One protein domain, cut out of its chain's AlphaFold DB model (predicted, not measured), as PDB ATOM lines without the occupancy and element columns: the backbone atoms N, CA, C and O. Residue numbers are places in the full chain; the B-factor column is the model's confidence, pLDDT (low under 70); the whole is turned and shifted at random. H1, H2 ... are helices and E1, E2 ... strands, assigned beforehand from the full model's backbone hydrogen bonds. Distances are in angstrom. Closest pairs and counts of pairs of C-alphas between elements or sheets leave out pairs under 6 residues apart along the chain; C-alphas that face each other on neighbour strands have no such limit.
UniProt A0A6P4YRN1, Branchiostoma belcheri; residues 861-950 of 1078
ATOM      1  N   GLU A 861     -47.336  14.421  91.609       49.34
ATOM      2  CA  GLU A 861     -46.658  15.627  92.100       49.34
ATOM      3  C   GLU A 861     -45.866  15.400  93.398       49.34
ATOM      4  O   GLU A 861     -44.813  16.013  93.579       49.34
ATOM      5  N   ALA A 862     -46.322  14.524  94.299       54.00
ATOM      6  CA  ALA A 862     -45.588  14.171  95.512       54.00
ATOM      7  C   ALA A 862     -44.357  13.315  95.179       54.00
ATOM      8  O   ALA A 862     -43.261  13.622  95.653       54.00
ATOM      9  N   MET A 863     -44.495  12.316  94.298       52.34
ATOM     10  CA  MET A 863     -43.359  11.539  93.775       52.34
ATOM     11  C   MET A 863     -42.338  12.435  93.054       52.34
ATOM     12  O   MET A 863     -41.132  12.340  93.297       52.34
ATOM     13  N   GLU A 864     -42.795  13.351  92.196       51.94
ATOM     14  CA  GLU A 864     -41.913  14.300  91.519       51.94
ATOM     15  C   GLU A 864     -41.236  15.266  92.493       51.94
ATOM     16  O   GLU A 864     -40.046  15.545  92.338       51.94
ATOM     17  N   ASN A 865     -41.947  15.777  93.502       57.34
ATOM     18  CA  ASN A 865     -41.339  16.646  94.506       57.34
ATOM     19  C   ASN A 865     -40.324  15.893  95.374       57.34
ATOM     20  O   ASN A 865     -39.244  16.439  95.591       57.34
ATOM     21  N   ARG A 866     -40.584  14.637  95.765       61.00
ATOM     22  CA  ARG A 866     -39.597  13.756  96.419       61.00
ATOM     23  C   ARG A 866     -38.346  13.576  95.556       61.00
ATOM     24  O   ARG A 866     -37.237  13.814  96.033       61.00
ATOM     25  N   LYS A 867     -38.502  13.245  94.265       57.38
ATOM     26  CA  LYS A 867     -37.373  13.087  93.327       57.38
ATOM     27  C   LYS A 867     -36.577  14.387  93.155       57.38
ATOM     28  O   LYS A 867     -35.348  14.349  93.161       57.38
ATOM     29  N   LYS A 868     -37.259  15.535  93.063       65.44
ATOM     30  CA  LYS A 868     -36.633  16.867  92.978       65.44
ATOM     31  C   LYS A 868     -35.877  17.215  94.269       65.44
ATOM     32  O   LYS A 868     -34.731  17.635  94.183       65.44
ATOM     33  N   ILE A 869     -36.467  16.992  95.449       66.19
ATOM     34  CA  ILE A 869     -35.831  17.268  96.753       66.19
ATOM     35  C   ILE A 869     -34.607  16.372  96.976       66.19
ATOM     36  O   ILE A 869     -33.567  16.876  97.390       66.19
ATOM     37  N   ARG A 870     -34.667  15.083  96.613       65.62
ATOM     38  CA  ARG A 870     -33.500  14.187  96.673       65.62
ATOM     39  C   ARG A 870     -32.315  14.703  95.847       65.62
ATOM     40  O   ARG A 870     -31.185  14.595  96.309       65.62
ATOM     41  N   GLY A 871     -32.559  15.302  94.679       64.00
ATOM     42  CA  GLY A 871     -31.510  15.964  93.892       64.00
ATOM     43  C   GLY A 871     -30.883  17.170  94.605       64.00
ATOM     44  O   GLY A 871     -29.682  17.390  94.492       64.00
ATOM     45  N   LEU A 872     -31.663  17.915  95.399       75.81
ATOM     46  CA  LEU A 872     -31.143  19.022  96.211       75.81
ATOM     47  C   LEU A 872     -30.317  18.526  97.408       75.81
ATOM     48  O   LEU A 872     -29.307  19.141  97.733       75.81
ATOM     49  N   ILE A 873     -30.701  17.404  98.028       71.75
ATOM     50  CA  ILE A 873     -29.908  16.751  99.085       71.75
ATOM     51  C   ILE A 873     -28.561  16.267  98.525       71.75
ATOM     52  O   ILE A 873     -27.526  16.506  99.136       71.75
ATOM     53  N   ASP A 874     -28.546  15.644  97.346       69.56
ATOM     54  CA  ASP A 874     -27.316  15.147  96.707       69.56
ATOM     55  C   ASP A 874     -26.348  16.300  96.353       69.56
ATOM     56  O   ASP A 874     -25.150  16.252  96.645       69.56
ATOM     57  N   LYS A 875     -26.898  17.408  95.836       76.38
ATOM     58  CA  LYS A 875     -26.187  18.668  95.568       76.38
ATOM     59  C   LYS A 875     -25.648  19.327  96.851       76.38
ATOM     60  O   LYS A 875     -24.513  19.806  96.882       76.38
ATOM     61  N   PHE A 876     -26.421  19.288  97.941       81.75
ATOM     62  CA  PHE A 876     -26.011  19.759  99.270       81.75
ATOM     63  C   PHE A 876     -24.857  18.930  99.854       81.75
ATOM     64  O   PHE A 876     -23.847  19.495 100.268       81.75
ATOM     65  N   LEU A 877     -24.969  17.598  99.837       75.12
ATOM     66  CA  LEU A 877     -23.932  16.681 100.323       75.12
ATOM     67  C   LEU A 877     -22.645  16.775  99.488       75.12
ATOM     68  O   LEU A 877     -21.547  16.705 100.038       75.12
ATOM     69  N   THR A 878     -22.764  17.007  98.179       77.50
ATOM     70  CA  THR A 878     -21.619  17.272  97.293       77.50
ATOM     71  C   THR A 878     -20.922  18.587  97.655       77.50
ATOM     72  O   THR A 878     -19.700  18.607  97.788       77.50
ATOM     73  N   SER A 879     -21.688  19.655  97.915       79.12
ATOM     74  CA  SER A 879     -21.153  20.951  98.369       79.12
ATOM     75  C   SER A 879     -20.494  20.866  99.757       79.12
ATOM     76  O   SER A 879     -19.437  21.448  99.986       79.12
ATOM     77  N   LEU A 880     -21.070  20.097 100.689       77.44
ATOM     78  CA  LEU A 880     -20.451  19.795 101.989       77.44
ATOM     79  C   LEU A 880     -19.120  19.052 101.826       77.44
ATOM     80  O   LEU A 880     -18.150  19.351 102.518       77.44
ATOM     81  N   LYS A 881     -19.057  18.097 100.891       75.81
ATOM     82  CA  LYS A 881     -17.853  17.305 100.626       75.81
ATOM     83  C   LYS A 881     -16.715  18.138 100.029       75.81
ATOM     84  O   LYS A 881     -15.569  17.895 100.393       75.81
ATOM     85  N   SER A 882     -16.997  19.102  99.149       74.31
ATOM     86  CA  SER A 882     -15.965  20.013  98.624       74.31
ATOM     87  C   SER A 882     -15.477  21.022  99.670       74.31
ATOM     88  O   SER A 882     -14.310  21.405  99.637       74.31
ATOM     89  N   GLN A 883     -16.328  21.406 100.630       76.75
ATOM     90  CA  GLN A 883     -15.986  22.354 101.698       76.75
ATOM     91  C   GLN A 883     -15.349  21.735 102.953       76.75
ATOM     92  O   GLN A 883     -14.844  22.480 103.795       76.75
ATOM     93  N   ASN A 884     -15.300  20.404 103.063       74.38
ATOM     94  CA  ASN A 884     -14.542  19.675 104.087       74.38
ATOM     95  C   ASN A 884     -13.042  19.648 103.727       74.38
ATOM     96  O   ASN A 884     -12.474  18.620 103.340       74.38
ATOM     97  N   ILE A 885     -12.413  20.826 103.828       63.44
ATOM     98  CA  ILE A 885     -11.017  21.104 103.439       63.44
ATOM     99  C   ILE A 885     -10.027  20.231 104.229       63.44
ATOM    100  O   ILE A 885      -8.943  19.919 103.743       63.44
ATOM    101  N   HIS A 886     -10.409  19.809 105.435       66.94
ATOM    102  CA  HIS A 886      -9.579  19.003 106.330       66.94
ATOM    103  C   HIS A 886      -9.834  17.487 106.219       66.94
ATOM    104  O   HIS A 886      -9.198  16.715 106.935       66.94
ATOM    105  N   HIS A 887     -10.751  17.059 105.343       63.69
ATOM    106  CA  HIS A 887     -11.145  15.659 105.116       63.69
ATOM    107  C   HIS A 887     -11.509  14.883 106.401       63.69
ATOM    108  O   HIS A 887     -11.240  13.687 106.519       63.69
ATOM    109  N   THR A 888     -12.133  15.555 107.374       68.31
ATOM    110  CA  THR A 888     -12.519  14.935 108.654       68.31
ATOM    111  C   THR A 888     -13.869  14.217 108.561       68.31
ATOM    112  O   THR A 888     -14.641  14.426 107.627       68.31
ATOM    113  N   SER A 889     -14.198  13.394 109.559       70.62
ATOM    114  CA  SER A 889     -15.503  12.725 109.688       70.62
ATOM    115  C   SER A 889     -16.661  13.649 110.112       70.62
ATOM    116  O   SER A 889     -17.772  13.165 110.326       70.62
ATOM    117  N   THR A 890     -16.405  14.952 110.253       80.31
ATOM    118  CA  THR A 890     -17.331  15.975 110.770       80.31
ATOM    119  C   THR A 890     -17.339  17.225 109.888       80.31
ATOM    120  O   THR A 890     -16.380  17.457 109.155       80.31
ATOM    121  N   ILE A 891     -18.378  18.055 110.000       84.06
ATOM    122  CA  ILE A 891     -18.457  19.383 109.374       84.06
ATOM    123  C   ILE A 891     -18.578  20.461 110.457       84.06
ATOM    124  O   ILE A 891     -19.487  20.427 111.285       84.06
ATOM    125  N   THR A 892     -17.679  21.443 110.436       87.31
ATOM    126  CA  THR A 892     -17.702  22.594 111.355       87.31
ATOM    127  C   THR A 892     -18.702  23.672 110.927       87.31
ATOM    128  O   THR A 892     -19.138  23.739 109.771       87.31
ATOM    129  N   ARG A 893     -19.058  24.571 111.854       86.69
ATOM    130  CA  ARG A 893     -19.986  25.685 111.596       86.69
ATOM    131  C   ARG A 893     -19.480  26.608 110.488       86.69
ATOM    132  O   ARG A 893     -20.250  27.036 109.632       86.69
ATOM    133  N   GLU A 894     -18.172  26.831 110.436       83.50
ATOM    134  CA  GLU A 894     -17.477  27.610 109.406       83.50
ATOM    135  C   GLU A 894     -17.541  26.939 108.028       83.50
ATOM    136  O   GLU A 894     -17.726  27.625 107.022       83.50
ATOM    137  N   GLU A 895     -17.450  25.609 107.967       83.06
ATOM    138  CA  GLU A 895     -17.596  24.834 106.730       83.06
ATOM    139  C   GLU A 895     -19.037  24.882 106.205       83.06
ATOM    140  O   GLU A 895     -19.242  25.190 105.029       83.06
ATOM    141  N   LEU A 896     -20.047  24.714 107.071       83.69
ATOM    142  CA  LEU A 896     -21.449  24.910 106.679       83.69
ATOM    143  C   LEU A 896     -21.700  26.357 106.209       83.69
ATOM    144  O   LEU A 896     -22.332  26.583 105.175       83.69
ATOM    145  N   ARG A 897     -21.136  27.354 106.903       85.25
ATOM    146  CA  ARG A 897     -21.180  28.770 106.491       85.25
ATOM    147  C   ARG A 897     -20.535  29.016 105.120       85.25
ATOM    148  O   ARG A 897     -20.997  29.922 104.428       85.25
ATOM    149  N   ARG A 898     -19.522  28.244 104.697       82.00
ATOM    150  CA  ARG A 898     -18.964  28.314 103.329       82.00
ATOM    151  C   ARG A 898     -19.915  27.715 102.290       82.00
ATOM    152  O   ARG A 898     -20.219  28.396 101.314       82.00
ATOM    153  N   VAL A 899     -20.484  26.531 102.547       80.38
ATOM    154  CA  VAL A 899     -21.476  25.868 101.663       80.38
ATOM    155  C   VAL A 899     -22.659  26.776 101.310       80.38
ATOM    156  O   VAL A 899     -23.164  26.739 100.190       80.38
ATOM    157  N   PHE A 900     -23.102  27.620 102.243       79.56
ATOM    158  CA  PHE A 900     -24.210  28.551 102.006       79.56
ATOM    159  C   PHE A 900     -23.815  29.871 101.317       79.56
ATOM    160  O   PHE A 900     -24.715  30.573 100.843       79.56
ATOM    161  N   LYS A 901     -22.516  30.206 101.260       77.25
ATOM    162  CA  LYS A 901     -21.976  31.469 100.718       77.25
ATOM    163  C   LYS A 901     -21.392  31.365  99.309       77.25
ATOM    164  O   LYS A 901     -21.334  32.385  98.628       77.25
ATOM    165  N   GLU A 902     -20.928  30.193  98.883       65.75
ATOM    166  CA  GLU A 902     -20.370  30.028  97.536       65.75
ATOM    167  C   GLU A 902     -21.437  30.069  96.434       65.75
ATOM    168  O   GLU A 902     -22.593  29.696  96.637       65.75
ATOM    169  N   ALA A 903     -21.011  30.511  95.247       55.25
ATOM    170  CA  ALA A 903     -21.800  30.524  94.024       55.25
ATOM    171  C   ALA A 903     -20.994  29.870  92.887       55.25
ATOM    172  O   ALA A 903     -20.023  30.432  92.386       55.25
ATOM    173  N   GLY A 904     -21.413  28.671  92.491       58.72
ATOM    174  CA  GLY A 904     -20.846  27.870  91.402       58.72
ATOM    175  C   GLY A 904     -21.855  26.828  90.906       58.72
ATOM    176  O   GLY A 904     -22.903  26.646  91.526       58.72
ATOM    177  N   ASN A 905     -21.567  26.138  89.800       55.31
ATOM    178  CA  ASN A 905     -22.544  25.259  89.131       55.31
ATOM    179  C   ASN A 905     -23.151  24.181  90.055       55.31
ATOM    180  O   ASN A 905     -24.358  23.938  90.007       55.31
ATOM    181  N   ASP A 906     -22.336  23.598  90.937       56.84
ATOM    182  CA  ASP A 906     -22.762  22.547  91.870       56.84
ATOM    183  C   ASP A 906     -23.324  23.089  93.199       56.84
ATOM    184  O   ASP A 906     -23.855  22.325  94.001       56.84
ATOM    185  N   SER A 907     -23.279  24.407  93.431       69.81
ATOM    186  CA  SER A 907     -23.826  25.035  94.645       69.81
ATOM    187  C   SER A 907     -25.357  25.143  94.607       69.81
ATOM    188  O   SER A 907     -25.967  25.318  93.546       69.81
ATOM    189  N   LEU A 908     -26.016  25.062  95.767       76.38
ATOM    190  CA  LEU A 908     -27.451  25.353  95.861       76.38
ATOM    191  C   LEU A 908     -27.712  26.838  95.561       76.38
ATOM    192  O   LEU A 908     -27.129  27.719  96.185       76.38
ATOM    193  N   THR A 909     -28.663  27.124  94.677       82.38
ATOM    194  CA  THR A 909     -29.250  28.462  94.508       82.38
ATOM    195  C   THR A 909     -30.175  28.789  95.680       82.38
ATOM    196  O   THR A 909     -30.737  27.889  96.303       82.38
ATOM    197  N   ASP A 910     -30.430  30.066  95.972       78.50
ATOM    198  CA  ASP A 910     -31.265  30.436  97.130       78.50
ATOM    199  C   ASP A 910     -32.721  29.943  97.020       78.50
ATOM    200  O   ASP A 910     -33.374  29.685  98.031       78.50
ATOM    201  N   LYS A 911     -33.215  29.713  95.796       78.31
ATOM    202  CA  LYS A 911     -34.508  29.056  95.543       78.31
ATOM    203  C   LYS A 911     -34.485  27.567  95.913       78.31
ATOM    204  O   LYS A 911     -35.474  27.053  96.430       78.31
ATOM    205  N   GLU A 912     -33.370  26.879  95.673       80.50
ATOM    206  CA  GLU A 912     -33.158  25.492  96.101       80.50
ATOM    207  C   GLU A 912     -32.950  25.409  97.622       80.50
ATOM    208  O   GLU A 912     -33.602  24.587  98.262       80.50
ATOM    209  N   LYS A 913     -32.145  26.306  98.219       80.94
ATOM    210  CA  LYS A 913     -31.967  26.403  99.683       80.94
ATOM    211  C   LYS A 913     -33.314  26.604 100.386       80.94
ATOM    212  O   LYS A 913     -33.644  25.839 101.286       80.94
ATOM    213  N   LYS A 914     -34.146  27.548  99.919       78.75
ATOM    214  CA  LYS A 914     -35.502  27.757 100.459       78.75
ATOM    215  C   LYS A 914     -36.412  26.536 100.313       78.75
ATOM    216  O   LYS A 914     -37.178  26.237 101.224       78.75
ATOM    217  N   LYS A 915     -36.318  25.796  99.201       74.25
ATOM    218  CA  LYS A 915     -37.089  24.554  99.015       74.25
ATOM    219  C   LYS A 915     -36.607  23.407  99.917       74.25
ATOM    220  O   LYS A 915     -37.401  22.522 100.222       74.25
ATOM    221  N   LEU A 916     -35.338  23.412 100.326       71.94
ATOM    222  CA  LEU A 916     -34.728  22.356 101.137       71.94
ATOM    223  C   LEU A 916     -34.808  22.623 102.652       71.94
ATOM    224  O   LEU A 916     -34.929  21.680 103.429       71.94
ATOM    225  N   PHE A 917     -34.773  23.895 103.064       78.94
ATOM    226  CA  PHE A 917     -34.656  24.314 104.470       78.94
ATOM    227  C   PHE A 917     -35.786  25.241 104.966       78.94
ATOM    228  O   PHE A 917     -35.837  25.545 106.155       78.94
ATOM    229  N   GLY A 918     -36.712  25.657 104.091       71.31
ATOM    230  CA  GLY A 918     -37.825  26.566 104.404       71.31
ATOM    231  C   GLY A 918     -37.577  28.013 103.956       71.31
ATOM    232  O   GLY A 918     -36.464  28.389 103.597       71.31
ATOM    233  N   GLU A 919     -38.613  28.857 103.959       69.44
ATOM    234  CA  GLU A 919     -38.479  30.245 103.475       69.44
ATOM    235  C   GLU A 919     -37.643  31.158 104.389       69.44
ATOM    236  O   GLU A 919     -37.087  32.150 103.909       69.44
ATOM    237  N   SER A 920     -37.526  30.805 105.673       60.56
ATOM    238  CA  SER A 920     -36.786  31.533 106.706       60.56
ATOM    239  C   SER A 920     -35.875  30.586 107.496       60.56
ATOM    240  O   SER A 920     -36.342  29.861 108.374       60.56
ATOM    241  N   TYR A 921     -34.575  30.615 107.205       70.19
ATOM    242  CA  TYR A 921     -33.535  29.912 107.958       70.19
ATOM    243  C   TYR A 921     -32.323  30.839 108.156       70.19
ATOM    244  O   TYR A 921     -31.967  31.606 107.261       70.19
ATOM    245  N   SER A 922     -31.664  30.745 109.311       81.69
ATOM    246  CA  SER A 922     -30.268  31.172 109.480       81.69
ATOM    247  C   SER A 922     -29.364  29.948 109.369       81.69
ATOM    248  O   SER A 922     -29.746  28.875 109.829       81.69
ATOM    249  N   VAL A 923     -28.162  30.086 108.800       81.44
ATOM    250  CA  VAL A 923     -27.196  28.972 108.704       81.44
ATOM    251  C   VAL A 923     -26.772  28.485 110.092       81.44
ATOM    252  O   VAL A 923     -26.572  27.291 110.283       81.44
ATOM    253  N   ASP A 924     -26.711  29.386 111.074       81.00
ATOM    254  CA  ASP A 924     -26.352  29.027 112.448       81.00
ATOM    255  C   ASP A 924     -27.488  28.270 113.142       81.00
ATOM    256  O   ASP A 924     -27.251  27.198 113.675       81.00
ATOM    257  N   GLN A 925     -28.736  28.736 113.005       81.62
ATOM    258  CA  GLN A 925     -29.921  28.006 113.484       81.62
ATOM    259  C   GLN A 925     -30.117  26.662 112.769       81.62
ATOM    260  O   GLN A 925     -30.721  25.751 113.327       81.62
ATOM    261  N   LEU A 926     -29.656  26.546 111.520       83.06
ATOM    262  CA  LEU A 926     -29.650  25.288 110.785       83.06
ATOM    263  C   LEU A 926     -28.611  24.334 111.379       83.06
ATOM    264  O   LEU A 926     -28.929  23.173 111.601       83.06
ATOM    265  N   PHE A 927     -27.413  24.841 111.691       86.00
ATOM    266  CA  PHE A 927     -26.380  24.094 112.405       86.00
ATOM    267  C   PHE A 927     -26.896  23.621 113.768       86.00
ATOM    268  O   PHE A 927     -26.883  22.426 114.013       86.00
ATOM    269  N   ASP A 928     -27.461  24.513 114.588       84.31
ATOM    270  CA  ASP A 928     -28.012  24.210 115.923       84.31
ATOM    271  C   ASP A 928     -29.199  23.218 115.901       84.31
ATOM    272  O   ASP A 928     -29.566  22.662 116.931       84.31
ATOM    273  N   GLN A 929     -29.837  23.007 114.742       80.38
ATOM    274  CA  GLN A 929     -30.868  21.977 114.545       80.38
ATOM    275  C   GLN A 929     -30.312  20.647 114.025       80.38
ATOM    276  O   GLN A 929     -31.008  19.634 114.098       80.38
ATOM    277  N   MET A 930     -29.126  20.664 113.412       81.94
ATOM    278  CA  MET A 930     -28.428  19.474 112.927       81.94
ATOM    279  C   MET A 930     -27.557  18.874 114.038       81.94
ATOM    280  O   MET A 930     -27.574  17.663 114.199       81.94
ATOM    281  N   ASP A 931     -26.863  19.728 114.790       85.94
ATOM    282  CA  ASP A 931     -25.964  19.460 115.919       85.94
ATOM    283  C   ASP A 931     -26.777  18.970 117.129       85.94
ATOM    284  O   ASP A 931     -27.364  19.766 117.867       85.94
ATOM    285  N   ALA A 932     -26.907  17.652 117.265       77.19
ATOM    286  CA  ALA A 932     -27.894  17.005 118.128       77.19
ATOM    287  C   ALA A 932     -27.342  16.599 119.504       77.19
ATOM    288  O   ALA A 932     -28.134  16.416 120.431       77.19
ATOM    289  N   ASP A 933     -26.020  16.461 119.643       81.19
ATOM    290  CA  ASP A 933     -25.344  16.317 120.941       81.19
ATOM    291  C   ASP A 933     -24.657  17.610 121.429       81.19
ATOM    292  O   ASP A 933     -24.280  17.695 122.601       81.19
ATOM    293  N   HIS A 934     -24.629  18.648 120.582       85.31
ATOM    294  CA  HIS A 934     -24.123  19.993 120.862       85.31
ATOM    295  C   HIS A 934     -22.589  20.073 121.028       85.31
ATOM    296  O   HIS A 934     -22.091  20.980 121.703       85.31
ATOM    297  N   ASP A 935     -21.821  19.168 120.400       84.12
ATOM    298  CA  ASP A 935     -20.347  19.228 120.375       84.12
ATOM    299  C   ASP A 935     -19.775  20.302 119.417       84.12
ATOM    300  O   ASP A 935     -18.590  20.655 119.505       84.12
ATOM    301  N   GLY A 936     -20.607  20.861 118.528       83.75
ATOM    302  CA  GLY A 936     -20.216  21.872 117.545       83.75
ATOM    303  C   GLY A 936     -19.714  21.326 116.200       83.75
ATOM    304  O   GLY A 936     -19.108  22.090 115.434       83.75
ATOM    305  N   ARG A 937     -19.910  20.034 115.894       85.19
ATOM    306  CA  ARG A 937     -19.317  19.324 114.744       85.19
ATOM    307  C   ARG A 937     -20.280  18.305 114.117       85.19
ATOM    308  O   ARG A 937     -20.225  17.118 114.410       85.19
ATOM    309  N   LEU A 938     -21.046  18.718 113.106       82.50
ATOM    310  CA  LEU A 938     -22.027  17.836 112.458       82.50
ATOM    311  C   LEU A 938     -21.401  16.536 111.938       82.50
ATOM    312  O   LEU A 938     -20.645  16.535 110.957       82.50
ATOM    313  N   THR A 939     -21.760  15.417 112.557       82.38
ATOM    314  CA  THR A 939     -21.444  14.081 112.067       82.38
ATOM    315  C   THR A 939     -22.365  13.702 110.907       82.38
ATOM    316  O   THR A 939     -23.473  14.212 110.724       82.38
ATOM    317  N   PHE A 940     -21.946  12.713 110.119       75.25
ATOM    318  CA  PHE A 940     -22.794  12.150 109.068       75.25
ATOM    319  C   PHE A 940     -24.100  11.512 109.599       75.25
ATOM    320  O   PHE A 940     -25.095  11.475 108.871       75.25
ATOM    321  N   GLN A 941     -24.126  11.033 110.851       69.25
ATOM    322  CA  GLN A 941     -25.327  10.443 111.460       69.25
ATOM    323  C   GLN A 941     -26.371  11.514 111.794       69.25
ATOM    324  O   GLN A 941     -27.549  11.341 111.493       69.25
ATOM    325  N   GLU A 942     -25.935  12.647 112.332       80.12
ATOM    326  CA  GLU A 942     -26.788  13.796 112.641       80.12
ATOM    327  C   GLU A 942     -27.339  14.472 111.389       80.12
ATOM    328  O   GLU A 942     -28.539  14.730 111.292       80.12
ATOM    329  N   ILE A 943     -26.483  14.671 110.377       78.06
ATOM    330  CA  ILE A 943     -26.901  15.182 109.069       78.06
ATOM    331  C   ILE A 943     -27.994  14.265 108.481       78.06
ATOM    332  O   ILE A 943     -28.993  14.763 107.966       78.06
ATOM    333  N   HIS A 944     -27.878  12.938 108.619       71.94
ATOM    334  CA  HIS A 944     -28.934  11.990 108.223       71.94
ATOM    335  C   HIS A 944     -30.190  12.061 109.112       71.94
ATOM    336  O   HIS A 944     -31.309  11.994 108.591       71.94
ATOM    337  N   HIS A 945     -30.040  12.241 110.425       69.69
ATOM    338  CA  HIS A 945     -31.154  12.340 111.370       69.69
ATOM    339  C   HIS A 945     -32.009  13.597 111.129       69.69
ATOM    340  O   HIS A 945     -33.233  13.500 111.025       69.69
ATOM    341  N   PHE A 946     -31.379  14.757 110.918       78.69
ATOM    342  CA  PHE A 946     -32.029  16.046 110.642       78.69
ATOM    343  C   PHE A 946     -32.984  16.020 109.434       78.69
ATOM    344  O   PHE A 946     -34.048  16.654 109.462       78.69
ATOM    345  N   PHE A 947     -32.615  15.298 108.371       71.88
ATOM    346  CA  PHE A 947     -33.457  15.117 107.186       71.88
ATOM    347  C   PHE A 947     -34.460  13.968 107.355       71.88
ATOM    348  O   PHE A 947     -35.613  14.115 106.949       71.88
ATOM    349  N   THR A 948     -34.091  12.877 108.035       60.56
ATOM    350  CA  THR A 948     -35.027  11.783 108.366       60.56
ATOM    351  C   THR A 948     -36.202  12.297 109.206       60.56
ATOM    352  O   THR A 948     -37.354  11.989 108.908       60.56
ATOM    353  N   ASN A 949     -35.948  13.186 110.170       64.31
ATOM    354  CA  ASN A 949     -36.980  13.846 110.981       64.31
ATOM    355  C   ASN A 949     -37.876  14.814 110.176       64.31
ATOM    356  O   ASN A 949     -38.925  15.231 110.664       64.31
ATOM    357  N   ARG A 950     -37.495  15.155 108.936       63.16
ATOM    358  CA  ARG A 950     -38.310  15.903 107.959       63.16
ATOM    359  C   ARG A 950     -38.962  15.002 106.896       63.16
ATOM    360  O   ARG A 950     -39.568  15.525 105.965       63.16
TER     361      ARG A 950
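This is residues 861 to 950 of the 1078 residues of a protein of Branchiostoma belcheri (UniProt A0A6P4YRN1). One long helix, H1, runs along one side of the domain, and four short helices and a tiny two-stranded ribbon fold back beside it, with helices H2 and H3 packing on separate stretches of H1 at steep angles. H4 links H2 to H5 by its contacts, away from H1, and the ribbon of E1 and E2 lies toward the end of the long axis where H1 ends. Residues 861 to 867 of H1 stick out as a free arm. The printed part has 90 residues with five named helices and two named strands, in the order H1, E1, H2, H3, H4, E2, H5; the sheet, in the order E1, E2, is antiparallel, and the class is mostly helix. The whole is compact, with a radius of gyration of the C-alphas of 12.8 A and spans of 39 by 29 by 23 A.

H1, residues 861 to 883, touches H2, residues 893 to 899, with its residues 876 to 883 alone; the closest C-alphas are those of Gln 883 and Glu 895, 5.8 A apart. The two run opposite ways at a steep tilt of 65 degrees. With residues 869 to 873 alone, H1 touches H3, residues 910 to 917, about perpendicular at 77 degrees; the closest C-alphas are those of Leu 872 and Glu 912, 6.8 A apart. H4, residues 923 to 930, touches H2 at a steep tilt of 67 degrees, opposite ways, the closest C-alphas being those of Arg 897 and Val 923 at 6.4 A. H3 and H4 are only just apart, their closest C-alphas at 8.1 A. H5, residues 940 to 948, touches H4 about perpendicular at 89 degrees, with the C-alphas of Met 930 and Phe 946 closest at 5.5 A. H1 and H5 are apart. E1, residues 890 to 892, and E2, residues 937 to 939, are antiparallel neighbours at 148 degrees; N 891 and O 938, and N 938 and O 891, are within hydrogen-bond range, each at 2.9 A. In H1, H2, H3 and H4 every O i to N i+4 pair is within hydrogen-bond range; in H5, 4 of 5 are.

H1 begins at C-alpha 861, (-46.658, 15.627, 92.100), and measures 32.8 A to C-alpha 883 at (-15.986, 22.354, 101.698). H2 measures 10.0 A, H3 10.1 A and H4 10.5 A. H5 measures 12.3 A and ends at C-alpha 948, (-35.027, 11.783, 108.366).

The C-alphas farthest apart are those of Glu 861 and His 886, at 39.9 A. The printed part has no cut and no long link. Mean pLDDT of the printed part is 73.8; 29 residues are under 70, among them 861 to 871 and 902 to 907.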